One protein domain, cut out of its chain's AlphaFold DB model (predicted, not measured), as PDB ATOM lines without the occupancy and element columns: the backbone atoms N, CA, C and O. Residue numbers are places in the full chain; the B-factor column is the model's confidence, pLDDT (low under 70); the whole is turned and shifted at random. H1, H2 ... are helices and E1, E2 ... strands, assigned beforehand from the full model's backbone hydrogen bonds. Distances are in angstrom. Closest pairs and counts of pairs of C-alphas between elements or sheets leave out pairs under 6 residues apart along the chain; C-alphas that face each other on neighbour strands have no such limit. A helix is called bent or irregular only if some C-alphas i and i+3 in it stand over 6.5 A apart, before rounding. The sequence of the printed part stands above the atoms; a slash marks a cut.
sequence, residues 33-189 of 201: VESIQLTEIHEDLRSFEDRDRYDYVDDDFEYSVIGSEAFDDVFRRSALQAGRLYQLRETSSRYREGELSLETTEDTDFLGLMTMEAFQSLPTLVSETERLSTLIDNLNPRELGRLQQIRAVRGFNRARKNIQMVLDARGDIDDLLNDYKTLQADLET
ATOM      1  N   VAL A  33      19.494  43.914  -7.461       90.75
ATOM      2  CA  VAL A  33      19.050  42.854  -6.553       90.75
ATOM      3  C   VAL A  33      17.533  42.958  -6.491       90.75
ATOM      4  O   VAL A  33      17.013  44.074  -6.470       90.75
ATOM      5  N   GLU A  34      16.861  41.819  -6.539       93.56
ATOM      6  CA  GLU A  34      15.410  41.703  -6.410       93.56
ATOM      7  C   GLU A  34      15.109  40.660  -5.330       93.56
ATOM      8  O   GLU A  34      15.927  39.763  -5.117       93.56
ATOM      9  N   SER A  35      13.968  40.785  -4.661       94.31
ATOM     10  CA  SER A  35      13.494  39.849  -3.635       94.31
ATOM     11  C   SER A  35      12.388  38.976  -4.214       94.31
ATOM     12  O   SER A  35      11.684  39.404  -5.132       94.31
ATOM     13  N   ILE A  36      12.276  37.743  -3.724       96.81
ATOM     14  CA  ILE A  36      11.127  36.892  -4.029       96.81
ATOM     15  C   ILE A  36       9.895  37.483  -3.363       96.81
ATOM     16  O   ILE A  36       9.921  37.796  -2.180       96.81
ATOM     17  N   GLN A  37       8.832  37.599  -4.143       96.69
ATOM     18  CA  GLN A  37       7.517  38.002  -3.664       96.69
ATOM     19  C   GLN A  37       6.691  36.785  -3.256       96.69
ATOM     20  O   GLN A  37       6.800  35.723  -3.879       96.69
ATOM     21  N   LEU A  38       5.801  36.943  -2.273       95.81
ATOM     22  CA  LEU A  38       4.875  35.880  -1.878       95.81
ATOM     23  C   LEU A  38       4.014  35.409  -3.068       95.81
ATOM     24  O   LEU A  38       3.757  34.218  -3.244       95.81
ATOM     25  N   THR A  39       3.672  36.333  -3.967       96.38
ATOM     26  CA  THR A  39       2.945  36.043  -5.211       96.38
ATOM     27  C   THR A  39       3.735  35.225  -6.235       96.38
ATOM     28  O   THR A  39       3.134  34.622  -7.125       96.38
ATOM     29  N   GLU A  40       5.066  35.158  -6.130       96.69
ATOM     30  CA  GLU A  40       5.876  34.239  -6.939       96.69
ATOM     31  C   GLU A  40       5.824  32.797  -6.419       96.69
ATOM     32  O   GLU A  40       6.112  31.875  -7.189       96.69
ATOM     33  N   ILE A  41       5.466  32.593  -5.145       96.12
ATOM     34  CA  ILE A  41       5.223  31.264  -4.572       96.12
ATOM     35  C   ILE A  41       3.864  30.760  -5.051       96.12
ATOM     36  O   ILE A  41       3.818  29.706  -5.684       96.12
ATOM     37  N   HIS A  42       2.805  31.542  -4.817       94.19
ATOM     38  CA  HIS A  42       1.449  31.247  -5.274       94.19
ATOM     39  C   HIS A  42       0.671  32.548  -5.542       94.19
ATOM     40  O   HIS A  42       0.628  33.432  -4.690       94.19
ATOM     41  N   GLU A  43       0.025  32.676  -6.707       95.06
ATOM     42  CA  GLU A  43      -0.606  33.943  -7.131       95.06
ATOM     43  C   GLU A  43      -1.717  34.407  -6.174       95.06
ATOM     44  O   GLU A  43      -1.809  35.598  -5.863       95.06
ATOM     45  N   ASP A  44      -2.517  33.466  -5.666       96.62
ATOM     46  CA  ASP A  44      -3.627  33.762  -4.752       96.62
ATOM     47  C   ASP A  44      -3.166  34.282  -3.383       96.62
ATOM     48  O   ASP A  44      -3.959  34.862  -2.647       96.62
ATOM     49  N   LEU A  45      -1.869  34.181  -3.058       95.94
ATOM     50  CA  LEU A  45      -1.325  34.759  -1.829       95.94
ATOM     51  C   LEU A  45      -1.159  36.286  -1.893       95.94
ATOM     52  O   LEU A  45      -0.754  36.899  -0.909       95.94
ATOM     53  N   ARG A  46      -1.507  36.935  -3.011       96.75
ATOM     54  CA  ARG A  46      -1.409  38.397  -3.177       96.75
ATOM     55  C   ARG A  46      -2.089  39.188  -2.067       96.75
ATOM     56  O   ARG A  46      -1.619  40.260  -1.705       96.75
ATOM     57  N   SER A  47      -3.215  38.708  -1.543       96.62
ATOM     58  CA  SER A  47      -3.904  39.397  -0.448       96.62
ATOM     59  C   SER A  47      -3.085  39.432   0.841       96.62
ATOM     60  O   SER A  47      -3.344  40.312   1.659       96.62
ATOM     61  N   PHE A  48      -2.122  38.525   1.005       97.12
ATOM     62  CA  PHE A  48      -1.284  38.348   2.191       97.12
ATOM     63  C   PHE A  48       0.127  38.937   2.046       97.12
ATOM     64  O   PHE A  48       0.860  38.983   3.028       97.12
ATOM     65  N   GLU A  49       0.490  39.402   0.849       95.38
ATOM     66  CA  GLU A  49       1.774  40.054   0.564       95.38
ATOM     67  C   GLU A  49       1.954  41.332   1.402       95.38
ATOM     68  O   GLU A  49       0.977  42.034   1.695       95.38
ATOM     69  N   ASP A  50       3.197  41.611   1.807       93.00
ATOM     70  CA  ASP A  50       3.592  42.739   2.671       93.00
ATOM     71  C   ASP A  50       2.930  42.740   4.071       93.00
ATOM     72  O   ASP A  50       2.912  43.760   4.772       93.00
ATOM     73  N   ARG A  51       2.336  41.617   4.501       95.38
ATOM     74  CA  ARG A  51       1.788  41.465   5.856       95.38
ATOM     75  C   ARG A  51       2.761  40.661   6.707       95.38
ATOM     76  O   ARG A  51       2.825  39.449   6.545       95.38
ATOM     77  N   ASP A  52       3.388  41.289   7.703       94.00
ATOM     78  CA  ASP A  52       4.344  40.650   8.637       94.00
ATOM     79  C   ASP A  52       3.859  39.312   9.234       94.00
ATOM     80  O   ASP A  52       4.654  38.448   9.604       94.00
ATOM     81  N   ARG A  53       2.537  39.145   9.380       95.69
ATOM     82  CA  ARG A  53       1.916  37.924   9.909       95.69
ATOM     83  C   ARG A  53       1.968  36.739   8.941       95.69
ATOM     84  O   ARG A  53       1.896  35.618   9.422       95.69
ATOM     85  N   TYR A  54       2.050  36.975   7.635       97.38
ATOM     86  CA  TYR A  54       1.849  35.963   6.594       97.38
ATOM     87  C   TYR A  54       2.983  35.912   5.569       97.38
ATOM     88  O   TYR A  54       3.244  34.846   5.017       97.38
ATOM     89  N   ASP A  55       3.650  37.032   5.304       97.12
ATOM     90  CA  ASP A  55       4.732  37.132   4.330       97.12
ATOM     91  C   ASP A  55       6.085  36.930   5.015       97.12
ATOM     92  O   ASP A  55       6.710  37.864   5.512       97.12
ATOM     93  N   TYR A  56       6.526  35.675   5.092       96.06
ATOM     94  CA  TYR A  56       7.785  35.327   5.751       96.06
ATOM     95  C   TYR A  56       8.980  35.417   4.804       96.06
ATOM     96  O   TYR A  56      10.109  35.172   5.216       96.06
ATOM     97  N   VAL A  57       8.753  35.697   3.521       94.56
ATOM     98  CA  VAL A  57       9.828  35.782   2.525       94.56
ATOM     99  C   VAL A  57      10.222  37.213   2.193       94.56
ATOM    100  O   VAL A  57      11.255  37.392   1.535       94.56
ATOM    101  N   ASP A  58       9.443  38.191   2.662       90.69
ATOM    102  CA  ASP A  58       9.705  39.611   2.471       90.69
ATOM    103  C   ASP A  58      11.137  39.979   2.888       90.69
ATOM    104  O   ASP A  58      11.614  39.628   3.967       90.69
ATOM    105  N   ASP A  59      11.850  40.628   1.966       85.00
ATOM    106  CA  ASP A  59      13.263  41.024   2.035       85.00
ATOM    107  C   ASP A  59      14.322  39.944   2.388       85.00
ATOM    108  O   ASP A  59      15.526  40.201   2.274       85.00
ATOM    109  N   ASP A  60      13.933  38.711   2.716       89.06
ATOM    110  CA  ASP A  60      14.855  37.657   3.158       89.06
ATOM    111  C   ASP A  60      15.423  36.818   1.999       89.06
ATOM    112  O   ASP A  60      16.548  36.297   2.068       89.06
ATOM    113  N   PHE A  61      14.688  36.722   0.885       93.75
ATOM    114  CA  PHE A  61      15.050  35.881  -0.262       93.75
ATOM    115  C   PHE A  61      15.435  36.696  -1.498       93.75
ATOM    116  O   PHE A  61      14.787  36.666  -2.541       93.75
ATOM    117  N   GLU A  62      16.572  37.382  -1.403       94.44
ATOM    118  CA  GLU A  62      17.151  38.149  -2.508       94.44
ATOM    119  C   GLU A  62      17.858  37.290  -3.579       94.44
ATOM    120  O   GLU A  62      18.642  36.375  -3.286       94.44
ATOM    121  N   TYR A  63      17.749  37.704  -4.842       95.12
ATOM    122  CA  TYR A  63      18.542  37.205  -5.960       95.12
ATOM    123  C   TYR A  63      19.198  38.325  -6.775       95.12
ATOM    124  O   TYR A  63      18.783  39.483  -6.802       95.12
ATOM    125  N   SER A  64      20.307  37.985  -7.433       94.62
ATOM    126  CA  SER A  64      21.033  38.932  -8.281       94.62
ATOM    127  C   SER A  64      20.409  38.990  -9.671       94.62
ATOM    128  O   SER A  64      20.173  37.948 -10.272       94.62
ATOM    129  N   VAL A  65      20.273  40.195 -10.221       95.06
ATOM    130  CA  VAL A  65      19.905  40.424 -11.623       95.06
ATOM    131  C   VAL A  65      21.088  41.065 -12.334       95.06
ATOM    132  O   VAL A  65      21.585  42.125 -11.943       95.06
ATOM    133  N   ILE A  66      21.600  40.412 -13.370       93.00
ATOM    134  CA  ILE A  66      22.838  40.782 -14.059       93.00
ATOM    135  C   ILE A  66      22.617  41.132 -15.535       93.00
ATOM    136  O   ILE A  66      23.566  41.567 -16.199       93.00
ATOM    137  N   GLY A  67      21.386  41.004 -16.034       90.62
ATOM    138  CA  GLY A  67      21.031  41.273 -17.426       90.62
ATOM    139  C   GLY A  67      21.458  40.141 -18.357       90.62
ATOM    140  O   GLY A  67      21.835  40.393 -19.500       90.62
ATOM    141  N   SER A  68      21.477  38.912 -17.843       93.50
ATOM    142  CA  SER A  68      21.698  37.695 -18.616       93.50
ATOM    143  C   SER A  68      20.621  36.705 -18.220       93.50
ATOM    144  O   SER A  68      20.662  36.173 -17.118       93.50
ATOM    145  N   GLU A  69      19.682  36.454 -19.128       93.69
ATOM    146  CA  GLU A  69      18.494  35.632 -18.876       93.69
ATOM    147  C   GLU A  69      18.834  34.275 -18.245       93.69
ATOM    148  O   GLU A  69      18.239  33.905 -17.241       93.69
ATOM    149  N   ALA A  70      19.856  33.580 -18.755       94.44
ATOM    150  CA  ALA A  70      20.275  32.285 -18.220       94.44
ATOM    151  C   ALA A  70      20.777  32.355 -16.765       94.44
ATOM    152  O   ALA A  70      20.534  31.439 -15.983       94.44
ATOM    153  N   PHE A  71      21.483  33.425 -16.391       96.06
ATOM    154  CA  PHE A  71      21.947  33.616 -15.014       96.06
ATOM    155  C   PHE A  71      20.808  34.095 -14.116       96.06
ATOM    156  O   PHE A  71      20.638  33.579 -13.016       96.06
ATOM    157  N   ASP A  72      20.031  35.063 -14.598       96.06
ATOM    158  CA  ASP A  72      18.948  35.699 -13.856       96.06
ATOM    159  C   ASP A  72      17.835  34.687 -13.540       96.06
ATOM    160  O   ASP A  72      17.348  34.665 -12.411       96.06
ATOM    161  N   ASP A  73      17.498  33.788 -14.476       96.88
ATOM    162  CA  ASP A  73      16.545  32.692 -14.246       96.88
ATOM    163  C   ASP A  73      17.025  31.743 -13.147       96.88
ATOM    164  O   ASP A  73      16.297  31.465 -12.195       96.88
ATOM    165  N   VAL A  74      18.274  31.281 -13.232       97.44
ATOM    166  CA  VAL A  74      18.832  30.346 -12.248       97.44
ATOM    167  C   VAL A  74      18.929  30.994 -10.865       97.44
ATOM    168  O   VAL A  74      18.596  30.357  -9.864       97.44
ATOM    169  N   PHE A  75      19.337  32.263 -10.789       97.88
ATOM    170  CA  PHE A  75      19.399  32.999  -9.528       97.88
ATOM    171  C   PHE A  75      18.009  33.194  -8.922       97.88
ATOM    172  O   PHE A  75      17.819  32.851  -7.755       97.88
ATOM    173  N   ARG A  76      17.029  33.641  -9.713       98.06
ATOM    174  CA  ARG A  76      15.640  33.787  -9.265       98.06
ATOM    175  C   ARG A  76      15.063  32.464  -8.781       98.06
ATOM    176  O   ARG A  76      14.594  32.374  -7.657       98.06
ATOM    177  N   ARG A  77      15.150  31.406  -9.590       98.38
ATOM    178  CA  ARG A  77      14.587  30.093  -9.244       98.38
ATOM    179  C   ARG A  77      15.243  29.484  -8.013       98.38
ATOM    180  O   ARG A  77      14.558  28.838  -7.234       98.38
ATOM    181  N   SER A  78      16.543  29.705  -7.807       98.31
ATOM    182  CA  SER A  78      17.203  29.263  -6.575       98.31
ATOM    183  C   SER A  78      16.632  29.958  -5.336       98.31
ATOM    184  O   SER A  78      16.383  29.288  -4.340       98.31
ATOM    185  N   ALA A  79      16.386  31.272  -5.401       98.25
ATOM    186  CA  ALA A  79      15.753  32.015  -4.317       98.25
ATOM    187  C   ALA A  79      14.298  31.589  -4.119       98.25
ATOM    188  O   ALA A  79      13.913  31.342  -2.985       98.25
ATOM    189  N   LEU A  80      13.539  31.389  -5.200       98.31
ATOM    190  CA  LEU A  80      12.148  30.947  -5.131       98.31
ATOM    191  C   LEU A  80      12.000  29.599  -4.415       98.31
ATOM    192  O   LEU A  80      11.159  29.475  -3.537       98.31
ATOM    193  N   GLN A  81      12.825  28.598  -4.743       98.31
ATOM    194  CA  GLN A  81      12.724  27.288  -4.085       98.31
ATOM    195  C   GLN A  81      13.078  27.359  -2.591       98.31
ATOM    196  O   GLN A  81      12.452  26.684  -1.777       98.31
ATOM    197  N   ALA A  82      14.055  28.190  -2.216       98.31
ATOM    198  CA  ALA A  82      14.404  28.392  -0.813       98.31
ATOM    199  C   ALA A  82      13.331  29.185  -0.052       98.31
ATOM    200  O   ALA A  82      12.955  28.778   1.044       98.31
ATOM    201  N   GLY A  83      12.808  30.259  -0.652       98.38
ATOM    202  CA  GLY A  83      11.738  31.076  -0.084       98.38
ATOM    203  C   GLY A  83      10.462  30.268   0.102       98.38
ATOM    204  O   GLY A  83       9.896  30.256   1.183       98.38
ATOM    205  N   ARG A  84      10.076  29.470  -0.895       98.44
ATOM    206  CA  ARG A  84       8.956  28.530  -0.798       98.44
ATOM    207  C   ARG A  84       9.112  27.543   0.356       98.44
ATOM    208  O   ARG A  84       8.189  27.372   1.144       98.44
ATOM    209  N   LEU A  85      10.275  26.898   0.475       98.56
ATOM    210  CA  LEU A  85      10.539  25.992   1.595       98.56
ATOM    211  C   LEU A  85      10.420  26.719   2.938       98.56
ATOM    212  O   LEU A  85       9.854  26.173   3.882       98.56
ATOM    213  N   TYR A  86      10.982  27.923   3.029       98.44
ATOM    214  CA  TYR A  86      10.944  28.730   4.239       98.44
ATOM    215  C   TYR A  86       9.512  29.116   4.615       98.44
ATOM    216  O   TYR A  86       9.071  28.796   5.713       98.44
ATOM    217  N   GLN A  87       8.762  29.670   3.664       98.56
ATOM    218  CA  GLN A  87       7.357  30.038   3.802       98.56
ATOM    219  C   GLN A  87       6.505  28.863   4.306       98.56
ATOM    220  O   GLN A  87       5.718  29.007   5.243       98.56
ATOM    221  N   LEU A  88       6.696  27.676   3.719       98.62
ATOM    222  CA  LEU A  88       5.984  26.462   4.115       98.62
ATOM    223  C   LEU A  88       6.366  25.992   5.526       98.62
ATOM    224  O   LEU A  88       5.503  25.538   6.277       98.62
ATOM    225  N   ARG A  89       7.642  26.091   5.903       98.38
ATOM    226  CA  ARG A  89       8.113  25.718   7.245       98.38
ATOM    227  C   ARG A  89       7.586  26.658   8.319       98.38
ATOM    228  O   ARG A  89       7.076  26.178   9.326       98.38
ATOM    229  N   GLU A  90       7.687  27.962   8.094       98.38
ATOM    230  CA  GLU A  90       7.196  28.982   9.022       98.38
ATOM    231  C   GLU A  90       5.684  28.866   9.213       98.38
ATOM    232  O   GLU A  90       5.213  28.855  10.346       98.38
ATOM    233  N   THR A  91       4.927  28.660   8.130       98.62
ATOM    234  CA  THR A  91       3.477  28.436   8.215       98.62
ATOM    235  C   THR A  91       3.140  27.214   9.078       98.62
ATOM    236  O   THR A  91       2.351  27.333  10.014       98.62
ATOM    237  N   SER A  92       3.772  26.056   8.824       98.38
ATOM    238  CA  SER A  92       3.560  24.845   9.639       98.38
ATOM    239  C   SER A  92       3.945  25.073  11.108       98.38
ATOM    240  O   SER A  92       3.208  24.689  12.018       98.38
ATOM    241  N   SER A  93       5.078  25.736  11.370       98.19
ATOM    242  CA  SER A  93       5.519  26.023  12.741       98.19
ATOM    243  C   SER A  93       4.519  26.902  13.480       98.19
ATOM    244  O   SER A  93       4.070  26.538  14.564       98.19
ATOM    245  N   ARG A  94       4.108  28.010  12.862       98.31
ATOM    246  CA  ARG A  94       3.181  28.983  13.446       98.31
ATOM    247  C   ARG A  94       1.793  28.404  13.673       98.31
ATOM    248  O   ARG A  94       1.178  28.723  14.685       98.31
ATOM    249  N   TYR A  95       1.320  27.517  12.799       97.94
ATOM    250  CA  TYR A  95       0.093  26.763  13.051       97.94
ATOM    251  C   TYR A  95       0.226  25.868  14.292       97.94
ATOM    252  O   TYR A  95      -0.569  25.973  15.223       97.94
ATOM    253  N   ARG A  96       1.285  25.050  14.377       97.38
ATOM    254  CA  ARG A  96       1.510  24.158  15.535       97.38
ATOM    255  C   ARG A  96       1.717  24.906  16.850       97.38
ATOM    256  O   ARG A  96       1.394  24.381  17.914       97.38
ATOM    257  N   GLU A  97       2.281  26.106  16.787       97.31
ATOM    258  CA  GLU A  97       2.503  26.981  17.940       97.31
ATOM    259  C   GLU A  97       1.253  27.794  18.324       97.31
ATOM    260  O   GLU A  97       1.252  28.458  19.362       97.31
ATOM    261  N   GLY A  98       0.175  27.711  17.534       96.00
ATOM    262  CA  GLY A  98      -1.075  28.441  17.753       96.00
ATOM    263  C   GLY A  98      -0.996  29.928  17.396       96.00
ATOM    264  O   GLY A  98      -1.856  30.706  17.805       96.00
ATOM    265  N   GLU A  99       0.036  30.345  16.659       97.12
ATOM    266  CA  GLU A  99       0.147  31.707  16.135       97.12
ATOM    267  C   GLU A  99      -0.777  31.945  14.941       97.12
ATOM    268  O   GLU A  99      -1.215  33.081  14.760       97.12
ATOM    269  N   LEU A 100      -1.073  30.900  14.158       97.06
ATOM    270  CA  LEU A 100      -2.130  30.857  13.143       97.06
ATOM    271  C   LEU A 100      -3.249  29.939  13.640       97.06
ATOM    272  O   LEU A 100      -2.959  28.854  14.144       97.06
ATOM    273  N   SER A 101      -4.503  30.368  13.512       95.31
ATOM    274  CA  SER A 101      -5.660  29.660  14.072       95.31
ATOM    275  C   SER A 101      -6.795  29.514  13.066       95.31
ATOM    276  O   SER A 101      -7.110  30.455  12.346       95.31
ATOM    277  N   LEU A 102      -7.482  28.371  13.100       95.00
ATOM    278  CA  LEU A 102      -8.675  28.122  12.285       95.00
ATOM    279  C   LEU A 102      -9.916  28.906  12.756       95.00
ATOM    280  O   LEU A 102     -10.939  28.919  12.082       95.00
ATOM    281  N   GLU A 103      -9.835  29.590  13.901       92.56
ATOM    282  CA  GLU A 103     -10.928  30.415  14.434       92.56
ATOM    283  C   GLU A 103     -11.133  31.728  13.660       92.56
ATOM    284  O   GLU A 103     -12.143  32.409  13.849       92.56
ATOM    285  N   THR A 104     -10.166  32.134  12.828       93.19
ATOM    286  CA  THR A 104     -10.265  33.369  12.043       93.19
ATOM    287  C   THR A 104     -10.252  33.059  10.559       93.19
ATOM    288  O   THR A 104      -9.335  32.404  10.075       93.19
ATOM    289  N   THR A 105     -11.227  33.597   9.822       93.50
ATOM    290  CA  THR A 105     -11.357  33.369   8.375       93.50
ATOM    291  C   THR A 105     -10.075  33.712   7.613       93.50
ATOM    292  O   THR A 105      -9.687  32.983   6.715       93.50
ATOM    293  N   GLU A 106      -9.374  34.783   8.000       95.94
ATOM    294  CA  GLU A 106      -8.140  35.204   7.323       95.94
ATOM    295  C   GLU A 106      -6.998  34.186   7.469       95.94
ATOM    296  O   GLU A 106      -6.309  33.890   6.492       95.94
ATOM    297  N   ASP A 107      -6.802  33.631   8.668       97.44
ATOM    298  CA  ASP A 107      -5.804  32.582   8.885       97.44
ATOM    299  C   ASP A 107      -6.225  31.275   8.205       97.44
ATOM    300  O   ASP A 107      -5.375  30.616   7.613       97.44
ATOM    301  N   THR A 108      -7.510  30.912   8.254       97.12
ATOM    302  CA  THR A 108      -8.052  29.723   7.580       97.12
ATOM    303  C   THR A 108      -7.822  29.794   6.069       97.12
ATOM    304  O   THR A 108      -7.269  28.856   5.495       97.12
ATOM    305  N   ASP A 109      -8.134  30.930   5.437       97.06
ATOM    306  CA  ASP A 109      -7.889  31.169   4.009       97.06
ATOM    307  C   ASP A 109      -6.394  31.037   3.672       97.06
ATOM    308  O   ASP A 109      -6.008  30.354   2.717       97.06
ATOM    309  N   PHE A 110      -5.529  31.663   4.475       98.31
ATOM    310  CA  PHE A 110      -4.081  31.581   4.298       98.31
ATOM    311  C   PHE A 110      -3.563  30.142   4.439       98.31
ATOM    312  O   PHE A 110      -2.806  29.667   3.590       98.31
ATOM    313  N   LEU A 111      -3.984  29.431   5.487       98.44
ATOM    314  CA  LEU A 111      -3.596  28.048   5.759       98.44
ATOM    315  C   LEU A 111      -4.076  27.107   4.650       98.44
ATOM    316  O   LEU A 111      -3.323  26.214   4.251       98.44
ATOM    317  N   GLY A 112      -5.269  27.335   4.094       98.00
ATOM    318  CA  GLY A 112      -5.777  26.607   2.933       98.00
ATOM    319  C   GLY A 112      -4.888  26.784   1.700       98.00
ATOM    320  O   GLY A 112      -4.452  25.800   1.094       98.00
ATOM    321  N   LEU A 113      -4.526  28.028   1.367       98.31
ATOM    322  CA  LEU A 113      -3.623  28.317   0.243       98.31
ATOM    323  C   LEU A 113      -2.227  27.715   0.447       98.31
ATOM    324  O   LEU A 113      -1.669  27.112  -0.472       98.31
ATOM    325  N   MET A 114      -1.672  27.824   1.655       98.62
ATOM    326  CA  MET A 114      -0.368  27.245   1.976       98.62
ATOM    327  C   MET A 114      -0.388  25.714   1.944       98.62
ATOM    328  O   MET A 114       0.582  25.099   1.502       98.62
ATOM    329  N   THR A 115      -1.500  25.093   2.341       98.50
ATOM    330  CA  THR A 115      -1.707  23.640   2.242       98.50
ATOM    331  C   THR A 115      -1.727  23.177   0.792       98.50
ATOM    332  O   THR A 115      -1.034  22.221   0.429       98.50
ATOM    333  N   MET A 116      -2.450  23.892  -0.073       98.12
ATOM    334  CA  MET A 116      -2.443  23.619  -1.506       98.12
ATOM    335  C   MET A 116      -1.029  23.748  -2.096       98.12
ATOM    336  O   MET A 116      -0.572  22.844  -2.803       98.12
ATOM    337  N   GLU A 117      -0.311  24.826  -1.773       98.31
ATOM    338  CA  GLU A 117       1.068  25.036  -2.223       98.31
ATOM    339  C   GLU A 117       2.009  23.921  -1.733       98.31
ATOM    340  O   GLU A 117       2.858  23.442  -2.492       98.31
ATOM    341  N   ALA A 118       1.844  23.454  -0.491       98.50
ATOM    342  CA  ALA A 118       2.633  22.363   0.074       98.50
ATOM    343  C   ALA A 118       2.483  21.076  -0.746       98.50
ATOM    344  O   ALA A 118       3.478  20.460  -1.137       98.50
ATOM    345  N   PHE A 119       1.241  20.683  -1.046       98.44
ATOM    346  CA  PHE A 119       0.959  19.471  -1.814       98.44
ATOM    347  C   PHE A 119       1.421  19.553  -3.262       98.44
ATOM    348  O   PHE A 119       1.825  18.536  -3.831       98.44
ATOM    349  N   GLN A 120       1.392  20.743  -3.860       97.69
ATOM    350  CA  GLN A 120       1.876  20.938  -5.221       97.69
ATOM    351  C   GLN A 120       3.403  20.899  -5.299       97.69
ATOM    352  O   GLN A 120       3.958  20.294  -6.218       97.69
ATOM    353  N   SER A 121       4.089  21.535  -4.349       97.62
ATOM    354  CA  SER A 121       5.505  21.858  -4.509       97.62
ATOM    355  C   SER A 121       6.470  20.936  -3.764       97.62
ATOM    356  O   SER A 121       7.502  20.558  -4.329       97.62
ATOM    357  N   LEU A 122       6.159  20.512  -2.533       98.00
ATOM    358  CA  LEU A 122       7.060  19.676  -1.727       98.00
ATOM    359  C   LEU A 122       7.471  18.364  -2.423       98.00
ATOM    360  O   LEU A 122       8.661  18.031  -2.361       98.00
ATOM    361  N   PRO A 123       6.582  17.644  -3.145       97.94
ATOM    362  CA  PRO A 123       6.952  16.385  -3.794       97.94
ATOM    363  C   PRO A 123       8.065  16.513  -4.842       97.94
ATOM    364  O   PRO A 123       8.803  15.554  -5.076       97.94
ATOM    365  N   THR A 124       8.199  17.672  -5.497       97.50
ATOM    366  CA  THR A 124       9.206  17.889  -6.553       97.50
ATOM    367  C   THR A 124      10.339  18.818  -6.132       97.50
ATOM    368  O   THR A 124      11.404  18.761  -6.760       97.50
ATOM    369  N   LEU A 125      10.166  19.591  -5.055       97.88
ATOM    370  CA  LEU A 125      11.070  20.635  -4.559       97.88
ATOM    371  C   LEU A 125      12.549  20.223  -4.573       97.88
ATOM    372  O   LEU A 125      13.398  20.911  -5.149       97.88
ATOM    373  N   VAL A 126      12.870  19.068  -3.983       97.81
ATOM    374  CA  VAL A 126      14.253  18.570  -3.903       97.81
ATOM    375  C   VAL A 126      14.814  18.265  -5.291       97.81
ATOM    376  O   VAL A 126      15.911  18.708  -5.624       97.81
ATOM    377  N   SER A 127      14.059  17.541  -6.119       98.00
ATOM    378  CA  SER A 127      14.508  17.142  -7.458       98.00
ATOM    379  C   SER A 127      14.675  18.342  -8.400       98.00
ATOM    380  O   SER A 127      15.599  18.389  -9.215       98.00
ATOM    381  N   GLU A 128      13.813  19.353  -8.276       97.81
ATOM    382  CA  GLU A 128      13.932  20.610  -9.012       97.81
ATOM    383  C   GLU A 128      15.159  21.403  -8.565       97.81
ATOM    384  O   GLU A 128      15.881  21.954  -9.399       97.81
ATOM    385  N   THR A 129      15.449  21.394  -7.265       98.12
ATOM    386  CA  THR A 129      16.618  22.064  -6.689       98.12
ATOM    387  C   THR A 129      17.929  21.372  -7.088       98.12
ATOM    388  O   THR A 129      18.899  22.046  -7.431       98.12
ATOM    389  N   GLU A 130      17.969  20.040  -7.176       98.00
ATOM    390  CA  GLU A 130      19.123  19.311  -7.734       98.00
ATOM    391  C   GLU A 130      19.385  19.679  -9.206       98.00
ATOM    392  O   GLU A 130      20.537  19.878  -9.620       98.00
ATOM    393  N   ARG A 131      18.318  19.823 -10.005       97.56
ATOM    394  CA  ARG A 131      18.430  20.296 -11.395       97.56
ATOM    395  C   ARG A 131      18.980  21.720 -11.446       97.56
ATOM    396  O   ARG A 131      19.862  21.987 -12.258       97.56
ATOM    397  N   LEU A 132      18.519  22.613 -10.565       96.94
ATOM    398  CA  LEU A 132      19.066  23.970 -10.441       96.94
ATOM    399  C   LEU A 132      20.546  23.960 -10.048       96.94
ATOM    400  O   LEU A 132      21.321  24.725 -10.620       96.94
ATOM    401  N   SER A 133      20.965  23.065  -9.150       97.19
ATOM    402  CA  SER A 133      22.379  22.925  -8.770       97.19
ATOM    403  C   SER A 133      23.235  22.566  -9.981       97.19
ATOM    404  O   SER A 133      24.268  23.185 -10.227       97.19
ATOM    405  N   THR A 134      22.757  21.622 -10.795       96.62
ATOM    406  CA  THR A 134      23.428  21.233 -12.041       96.62
ATOM    407  C   THR A 134      23.486  22.396 -13.037       96.62
ATOM    408  O   THR A 134      24.503  22.598 -13.697       96.62
ATOM    409  N   LEU A 135      22.413  23.187 -13.158       95.81
ATOM    410  CA  LEU A 135      22.393  24.367 -14.030       95.81
ATOM    411  C   LEU A 135      23.403  25.424 -13.576       95.81
ATOM    412  O   LEU A 135      24.137  25.940 -14.416       95.81
ATOM    413  N   ILE A 136      23.498  25.694 -12.270       94.56
ATOM    414  CA  ILE A 136      24.494  26.615 -11.702       94.56
ATOM    415  C   ILE A 136      25.912  26.215 -12.096       94.56
ATOM    416  O   ILE A 136      26.692  27.073 -12.510       94.56
ATOM    417  N   ASP A 137      26.253  24.933 -11.982       93.31
ATOM    418  CA  ASP A 137      27.611  24.465 -12.261       93.31
ATOM    419  C   ASP A 137      27.965  24.506 -13.756       93.31
ATOM    420  O   ASP A 137      29.142  24.582 -14.111       93.31
ATOM    421  N   ASN A 138      26.956  24.542 -14.630       94.38
ATOM    422  CA  ASN A 138      27.124  24.697 -16.074       94.38
ATOM    423  C   ASN A 138      27.188  26.165 -16.536       94.38
ATOM    424  O   ASN A 138      27.552  26.425 -17.685       94.38
ATOM    425  N   LEU A 139      26.854  27.138 -15.680       94.31
ATOM    426  CA  LEU A 139      26.934  28.556 -16.034       94.31
ATOM    427  C   LEU A 139      28.392  29.037 -16.045       94.31
ATOM    428  O   LEU A 139      29.108  28.975 -15.046       94.31
ATOM    429  N   ASN A 140      28.826  29.602 -17.175       93.38
ATOM    430  CA  ASN A 140      30.189  30.095 -17.351       93.38
ATOM    431  C   ASN A 140      30.252  31.632 -17.300       93.38
ATOM    432  O   ASN A 140      30.032  32.299 -18.314       93.38
ATOM    433  N   PRO A 141      30.621  32.248 -16.161       90.75
ATOM    434  CA  PRO A 141      30.663  33.703 -16.058       90.75
ATOM    435  C   PRO A 141      31.704  34.336 -16.990       90.75
ATOM    436  O   PRO A 141      31.597  35.519 -17.290       90.75
ATOM    437  N   ARG A 142      32.704  33.588 -17.482       91.00
ATOM    438  CA  ARG A 142      33.768  34.142 -18.342       91.00
ATOM    439  C   ARG A 142      33.248  34.699 -19.667       91.00
ATOM    440  O   ARG A 142      33.929  35.522 -20.269       91.00
ATOM    441  N   GLU A 143      32.063  34.276 -20.090       90.19
ATOM    442  CA  GLU A 143      31.389  34.751 -21.303       90.19
ATOM    443  C   GLU A 143      30.730  36.128 -21.116       90.19
ATOM    444  O   GLU A 143      30.361  36.783 -22.087       90.19
ATOM    445  N   LEU A 144      30.621  36.603 -19.872       92.12
ATOM    446  CA  LEU A 144      30.000  37.879 -19.529       92.12
ATOM    447  C   LEU A 144      30.998  39.045 -19.577       92.12
ATOM    448  O   LEU A 144      32.208  38.871 -19.423       92.12
ATOM    449  N   GLY A 145      30.489  40.277 -19.673       92.25
ATOM    450  CA  GLY A 145      31.304  41.477 -19.467       92.25
ATOM    451  C   GLY A 145      31.827  41.591 -18.025       92.25
ATOM    452  O   GLY A 145      31.207  41.104 -17.082       92.25
ATOM    453  N   ARG A 146      32.946  42.299 -17.810       90.62
ATOM    454  CA  ARG A 146      33.635  42.385 -16.498       90.62
ATOM    455  C   ARG A 146      32.726  42.774 -15.320       90.62
ATOM    456  O   ARG A 146      32.878  42.244 -14.226       90.62
ATOM    457  N   LEU A 147      31.790  43.705 -15.520       86.81
ATOM    458  CA  LEU A 147      30.856  44.119 -14.461       86.81
ATOM    459  C   LEU A 147      29.797  43.048 -14.165       86.81
ATOM    460  O   LEU A 147      29.457  42.828 -13.004       86.81
ATOM    461  N   GLN A 148      29.309  42.363 -15.198       92.75
ATOM    462  CA  GLN A 148      28.368  41.254 -15.054       92.75
ATOM    463  C   GLN A 148      29.036  40.058 -14.378       92.75
ATOM    464  O   GLN A 148      28.430  39.467 -13.498       92.75
ATOM    465  N   GLN A 149      30.309  39.777 -14.681       92.88
ATOM    466  CA  GLN A 149      31.098  38.743 -14.002       92.88
ATOM    467  C   GLN A 149      31.129  38.933 -12.485       92.88
ATOM    468  O   GLN A 149      30.869  37.995 -11.735       92.88
ATOM    469  N   ILE A 150      31.409  40.154 -12.015       89.56
ATOM    470  CA  ILE A 150      31.457  40.455 -10.575       89.56
ATOM    471  C   ILE A 150      30.093  40.200  -9.919       89.56
ATOM    472  O   ILE A 150      30.026  39.642  -8.824       89.56
ATOM    473  N   ARG A 151      29.001  40.592 -10.585       90.50
ATOM    474  CA  ARG A 151      27.640  40.359 -10.084       90.50
ATOM    475  C   ARG A 151      27.255  38.881 -10.133       90.50
ATOM    476  O   ARG A 151      26.680  38.393  -9.168       90.50
ATOM    477  N   ALA A 152      27.650  38.164 -11.183       93.94
ATOM    478  CA  ALA A 152      27.429  36.730 -11.328       93.94
ATOM    479  C   ALA A 152      28.081  35.946 -10.184       93.94
ATOM    480  O   ALA A 152      27.441  35.077  -9.616       93.94
ATOM    481  N   VAL A 153      29.304  36.299  -9.768       93.06
ATOM    482  CA  VAL A 153      29.964  35.662  -8.609       93.06
ATOM    483  C   VAL A 153      29.150  35.832  -7.322       93.06
ATOM    484  O   VAL A 153      28.997  34.877  -6.563       93.06
ATOM    485  N   ARG A 154      28.586  37.022  -7.077       91.25
ATOM    486  CA  ARG A 154      27.705  37.245  -5.916       91.25
ATOM    487  C   ARG A 154      26.401  36.457  -6.037       91.25
ATOM    488  O   ARG A 154      25.977  35.849  -5.060       91.25
ATOM    489  N   GLY A 155      25.805  36.444  -7.231       95.31
ATOM    490  CA  GLY A 155      24.632  35.631  -7.552       95.31
ATOM    491  C   GLY A 155      24.869  34.147  -7.298       95.31
ATOM    492  O   GLY A 155      24.074  33.535  -6.602       95.31
ATOM    493  N   PHE A 156      26.007  33.596  -7.729       96.88
ATOM    494  CA  PHE A 156      26.366  32.199  -7.484       96.88
ATOM    495  C   PHE A 156      26.443  31.851  -6.003       96.88
ATOM    496  O   PHE A 156      25.954  30.800  -5.606       96.88
ATOM    497  N   ASN A 157      27.049  32.711  -5.184       94.94
ATOM    498  CA  ASN A 157      27.157  32.446  -3.751       94.94
ATOM    499  C   ASN A 157      25.779  32.421  -3.076       94.94
ATOM    500  O   ASN A 157      25.512  31.513  -2.294       94.94
ATOM    501  N   ARG A 158      24.899  33.376  -3.409       95.81
ATOM    502  CA  ARG A 158      23.511  33.390  -2.913       95.81
ATOM    503  C   ARG A 158      22.736  32.171  -3.403       95.81
ATOM    504  O   ARG A 158      22.180  31.440  -2.598       95.81
ATOM    505  N   ALA A 159      22.791  31.897  -4.702       97.56
ATOM    506  CA  ALA A 159      22.065  30.795  -5.310       97.56
ATOM    507  C   ALA A 159      22.494  29.432  -4.749       97.56
ATOM    508  O   ALA A 159      21.652  28.600  -4.435       97.56
ATOM    509  N   ARG A 160      23.798  29.221  -4.524       97.56
ATOM    510  CA  ARG A 160      24.301  28.011  -3.856       97.56
ATOM    511  C   ARG A 160      23.856  27.911  -2.401       97.56
ATOM    512  O   ARG A 160      23.522  26.816  -1.973       97.56
ATOM    513  N   LYS A 161      23.822  29.022  -1.654       97.31
ATOM    514  CA  LYS A 161      23.282  29.041  -0.284       97.31
ATOM    515  C   LYS A 161      21.807  28.628  -0.276       97.31
ATOM    516  O   LYS A 161      21.429  27.770   0.512       97.31
ATOM    517  N   ASN A 162      21.010  29.193  -1.180       97.62
ATOM    518  CA  ASN A 162      19.583  28.898  -1.304       97.62
ATOM    519  C   ASN A 162      19.344  27.427  -1.677       97.62
ATOM    520  O   ASN A 162      18.535  26.748  -1.055       97.62
ATOM    521  N   ILE A 163      20.116  26.893  -2.627       97.94
ATOM    522  CA  ILE A 163      20.073  25.467  -2.976       97.94
ATOM    523  C   ILE A 163      20.454  24.592  -1.784       97.94
ATOM    524  O   ILE A 163      19.762  23.620  -1.501       97.94
ATOM    525  N   GLN A 164      21.537  24.931  -1.079       97.88
ATOM    526  CA  GLN A 164      21.993  24.149   0.065       97.88
ATOM    527  C   GLN A 164      20.926  24.093   1.161       97.88
ATOM    528  O   GLN A 164      20.671  23.015   1.680       97.88
ATOM    529  N   MET A 165      20.247  25.210   1.440       97.50
ATOM    530  CA  MET A 165      19.136  25.263   2.392       97.50
ATOM    531  C   MET A 165      18.040  24.239   2.064       97.50
ATOM    532  O   MET A 165      17.566  23.541   2.958       97.50
ATOM    533  N   VAL A 166      17.669  24.106   0.786       98.06
ATOM    534  CA  VAL A 166      16.661  23.124   0.354       98.06
ATOM    535  C   VAL A 166      17.197  21.693   0.397       98.06
ATOM    536  O   VAL A 166      16.483  20.773   0.786       98.06
ATOM    537  N   LEU A 167      18.453  21.473   0.005       97.62
ATOM    538  CA  LEU A 167      19.038  20.129  -0.003       97.62
ATOM    539  C   LEU A 167      19.311  19.595   1.409       97.62
ATOM    540  O   LEU A 167      19.117  18.400   1.634       97.62
ATOM    541  N   ASP A 168      19.698  20.456   2.351       97.75
ATOM    542  CA  ASP A 168      19.861  20.108   3.769       97.75
ATOM    543  C   ASP A 168      18.527  19.701   4.400       97.75
ATOM    544  O   ASP A 168      18.477  18.796   5.228       97.75
ATOM    545  N   ALA A 169      17.434  20.313   3.943       95.75
ATOM    546  CA  ALA A 169      16.075  20.015   4.369       95.75
ATOM    547  C   ALA A 169      15.502  18.708   3.805       95.75
ATOM    548  O   ALA A 169      14.393  18.339   4.180       95.75
ATOM    549  N   ARG A 170      16.212  17.998   2.912       95.00
ATOM    550  CA  ARG A 170      15.697  16.802   2.217       95.00
ATOM    551  C   ARG A 170      15.093  15.768   3.164       95.00
ATOM    552  O   ARG A 170      14.084  15.168   2.814       95.00
ATOM    553  N   GLY A 171      15.740  15.531   4.305       93.75
ATOM    554  CA  GLY A 171      15.282  14.548   5.288       93.75
ATOM    555  C   GLY A 171      13.950  14.915   5.944       93.75
ATOM    556  O   GLY A 171      13.226  14.018   6.351       93.75
ATOM    557  N   ASP A 172      13.615  16.204   5.969       96.00
ATOM    558  CA  ASP A 172      12.462  16.743   6.692       96.00
ATOM    559  C   ASP A 172      11.273  17.040   5.759       96.00
ATOM    560  O   ASP A 172      10.230  17.500   6.217       96.00
ATOM    561  N   ILE A 173      11.419  16.852   4.439       96.75
ATOM    562  CA  ILE A 173      10.362  17.192   3.469       96.75
ATOM    563  C   ILE A 173       9.126  16.314   3.661       96.75
ATOM    564  O   ILE A 173       8.009  16.823   3.600       96.75
ATOM    565  N   ASP A 174       9.314  15.017   3.916       96.56
ATOM    566  CA  ASP A 174       8.198  14.097   4.150       96.56
ATOM    567  C   ASP A 174       7.470  14.418   5.463       96.56
ATOM    568  O   ASP A 174       6.244  14.320   5.524       96.56
ATOM    569  N   ASP A 175       8.206  14.847   6.491       97.81
ATOM    570  CA  ASP A 175       7.631  15.283   7.766       97.81
ATOM    571  C   ASP A 175       6.821  16.568   7.582       97.81
ATOM    572  O   ASP A 175       5.663  16.624   7.988       97.81
ATOM    573  N   LEU A 176       7.374  17.557   6.872       98.12
ATOM    574  CA  LEU A 176       6.657  18.788   6.545       98.12
ATOM    575  C   LEU A 176       5.398  18.502   5.716       98.12
ATOM    576  O   LEU A 176       4.339  19.060   5.979       98.12
ATOM    577  N   LEU A 177       5.479  17.597   4.738       98.06
ATOM    578  CA  LEU A 177       4.319  17.174   3.956       98.06
ATOM    579  C   LEU A 177       3.251  16.503   4.832       98.06
ATOM    580  O   LEU A 177       2.061  16.660   4.572       98.06
ATOM    581  N   ASN A 178       3.652  15.743   5.852       98.06
ATOM    582  CA  ASN A 178       2.714  15.143   6.796       98.06
ATOM    583  C   ASN A 178       2.079  16.187   7.724       98.06
ATOM    584  O   ASN A 178       0.877  16.085   7.951       98.06
ATOM    585  N   ASP A 179       2.823  17.207   8.169       98.31
ATOM    586  CA  ASP A 179       2.254  18.338   8.918       98.31
ATOM    587  C   ASP A 179       1.105  18.990   8.121       98.31
ATOM    588  O   ASP A 179       0.022  19.219   8.657       98.31
ATOM    589  N   TYR A 180       1.292  19.200   6.813       98.44
ATOM    590  CA  TYR A 180       0.251  19.761   5.943       98.44
ATOM    591  C   TYR A 180      -0.936  18.825   5.687       98.44
ATOM    592  O   TYR A 180      -2.042  19.305   5.466       98.44
ATOM    593  N   LYS A 181      -0.757  17.500   5.751       98.12
ATOM    594  CA  LYS A 181      -1.896  16.558   5.724       98.12
ATOM    595  C   LYS A 181      -2.726  16.637   6.996       98.12
ATOM    596  O   LYS A 181      -3.941  16.495   6.926       98.12
ATOM    597  N   THR A 182      -2.082  16.831   8.144       97.38
ATOM    598  CA  THR A 182      -2.797  17.065   9.400       97.38
ATOM    599  C   THR A 182      -3.564  18.378   9.333       97.38
ATOM    600  O   THR A 182      -4.761  18.368   9.579       97.38
ATOM    601  N   LEU A 183      -2.919  19.460   8.889       97.19
ATOM    602  CA  LEU A 183      -3.593  20.743   8.693       97.19
ATOM    603  C   LEU A 183      -4.767  20.644   7.706       97.19
ATOM    604  O   LEU A 183      -5.820  21.209   7.968       97.19
ATOM    605  N   GLN A 184      -4.620  19.904   6.601       97.69
ATOM    606  CA  GLN A 184      -5.728  19.659   5.674       97.69
ATOM    607  C   GLN A 184      -6.919  18.995   6.374       97.69
ATOM    608  O   GLN A 184      -8.047  19.434   6.191       97.69
ATOM    609  N   ALA A 185      -6.673  17.953   7.171       96.69
ATOM    610  CA  ALA A 185      -7.740  17.277   7.900       96.69
ATOM    611  C   ALA A 185      -8.424  18.220   8.903       96.69
ATOM    612  O   ALA A 185      -9.642  18.185   9.030       96.69
ATOM    613  N   ASP A 186      -7.658  19.079   9.578       96.19
ATOM    614  CA  ASP A 186      -8.215  20.065  10.504       96.19
ATOM    615  C   ASP A 186      -9.069  21.116   9.759       96.19
ATOM    616  O   ASP A 186     -10.155  21.463  10.219       96.19
ATOM    617  N   LEU A 187      -8.635  21.574   8.579       94.62
ATOM    618  CA  LEU A 187      -9.409  22.484   7.722       94.62
ATOM    619  C   LEU A 187     -10.738  21.862   7.269       94.62
ATOM    620  O   LEU A 187     -11.774  22.513   7.369       94.62
ATOM    621  N   GLU A 188     -10.721  20.597   6.840       92.62
ATOM    622  CA  GLU A 188     -11.929  19.863   6.429       92.62
ATOM    623  C   GLU A 188     -12.950  19.755   7.577       92.62
ATOM    624  O   GLU A 188     -14.148  19.890   7.350       92.62
ATOM    625  N   THR A 189     -12.499  19.595   8.831       90.38
ATOM    626  CA  THR A 189     -13.431  19.561   9.976       90.38
ATOM    627  C   THR A 189     -14.144  20.886  10.237       90.38
ATOM    628  O   THR A 189     -15.260  20.872  10.744       90.38
TER     629      THR A 189
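AT A GLANCE: This is residues 33 to 189 of the 201 residues of an uncharacterized protein of Salinibacter sp. 10B (UniProt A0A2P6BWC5). The long helix H3 runs through the middle of an elongated helical body, and the bent helices H4 and H5 pack on it: arms H4b and H5a form an up-and-down bundle with H3, and arms H4a and H5b cross it farther along. Of the small antiparallel strand pair E1 and E2, E2 packs on H3 and H5a; short H1 packs on H3, and H2 on H4a. The 157 printed residues hold five named helices and two strands, ordered E1 H1 H2 E2 H3 H4 H5, mostly helix; the whole is compact, radius of gyration of the C-alphas 16.8 A, spans 57 by 30 by 21 A.

HOW THE PARTS SIT: Start at E1, residues 33 to 35, antiparallel to E2, residues 62 to 65; N 34 and O 63, 3.0 A apart, are within hydrogen-bond range. H1, residues 38 to 41, touches residues 80 to 84 alone of H3, residues 69 to 96; the closest C-alphas are 41 and 84, 6.0 A. Assigned as single helices by hydrogen bonds, H4 bends where C-alphas 123 and 126 are 7.6 A apart, into H4a, 105 to 123, and H4b, 126 to 138; H5 bends where C-alphas 168 and 171 are 7.4 A apart, into H5a, 146 to 168, and H5b, 171 to 189. H2, residues 43 to 48, touches residues 110 to 113 alone of H4a, closest C-alphas 45 and 113, 7.1 A. H4b and H5a form a hairpin, closest C-alphas 129 and 163, 6.1 A. Each O i to N i+4 pair is within range in H4b and H5a, but 23 of 24 in H3, 14 of 15 in H4a and H5b, and 0 of 2 in H2, where 2 of 3 O i to N i+3 pairs are.

IN THESE COORDINATES: Find C-alpha 33 at (19.050, 42.854, -6.553). H3 spans 40.1 A and H5a 33.1 A; H5b ends at C-alpha 189, (-13.431, 19.561, 9.976).

THE WHOLE: The printed part has no cut; H2 to E2 is a long link; no printed residue is under 70 in pLDDT.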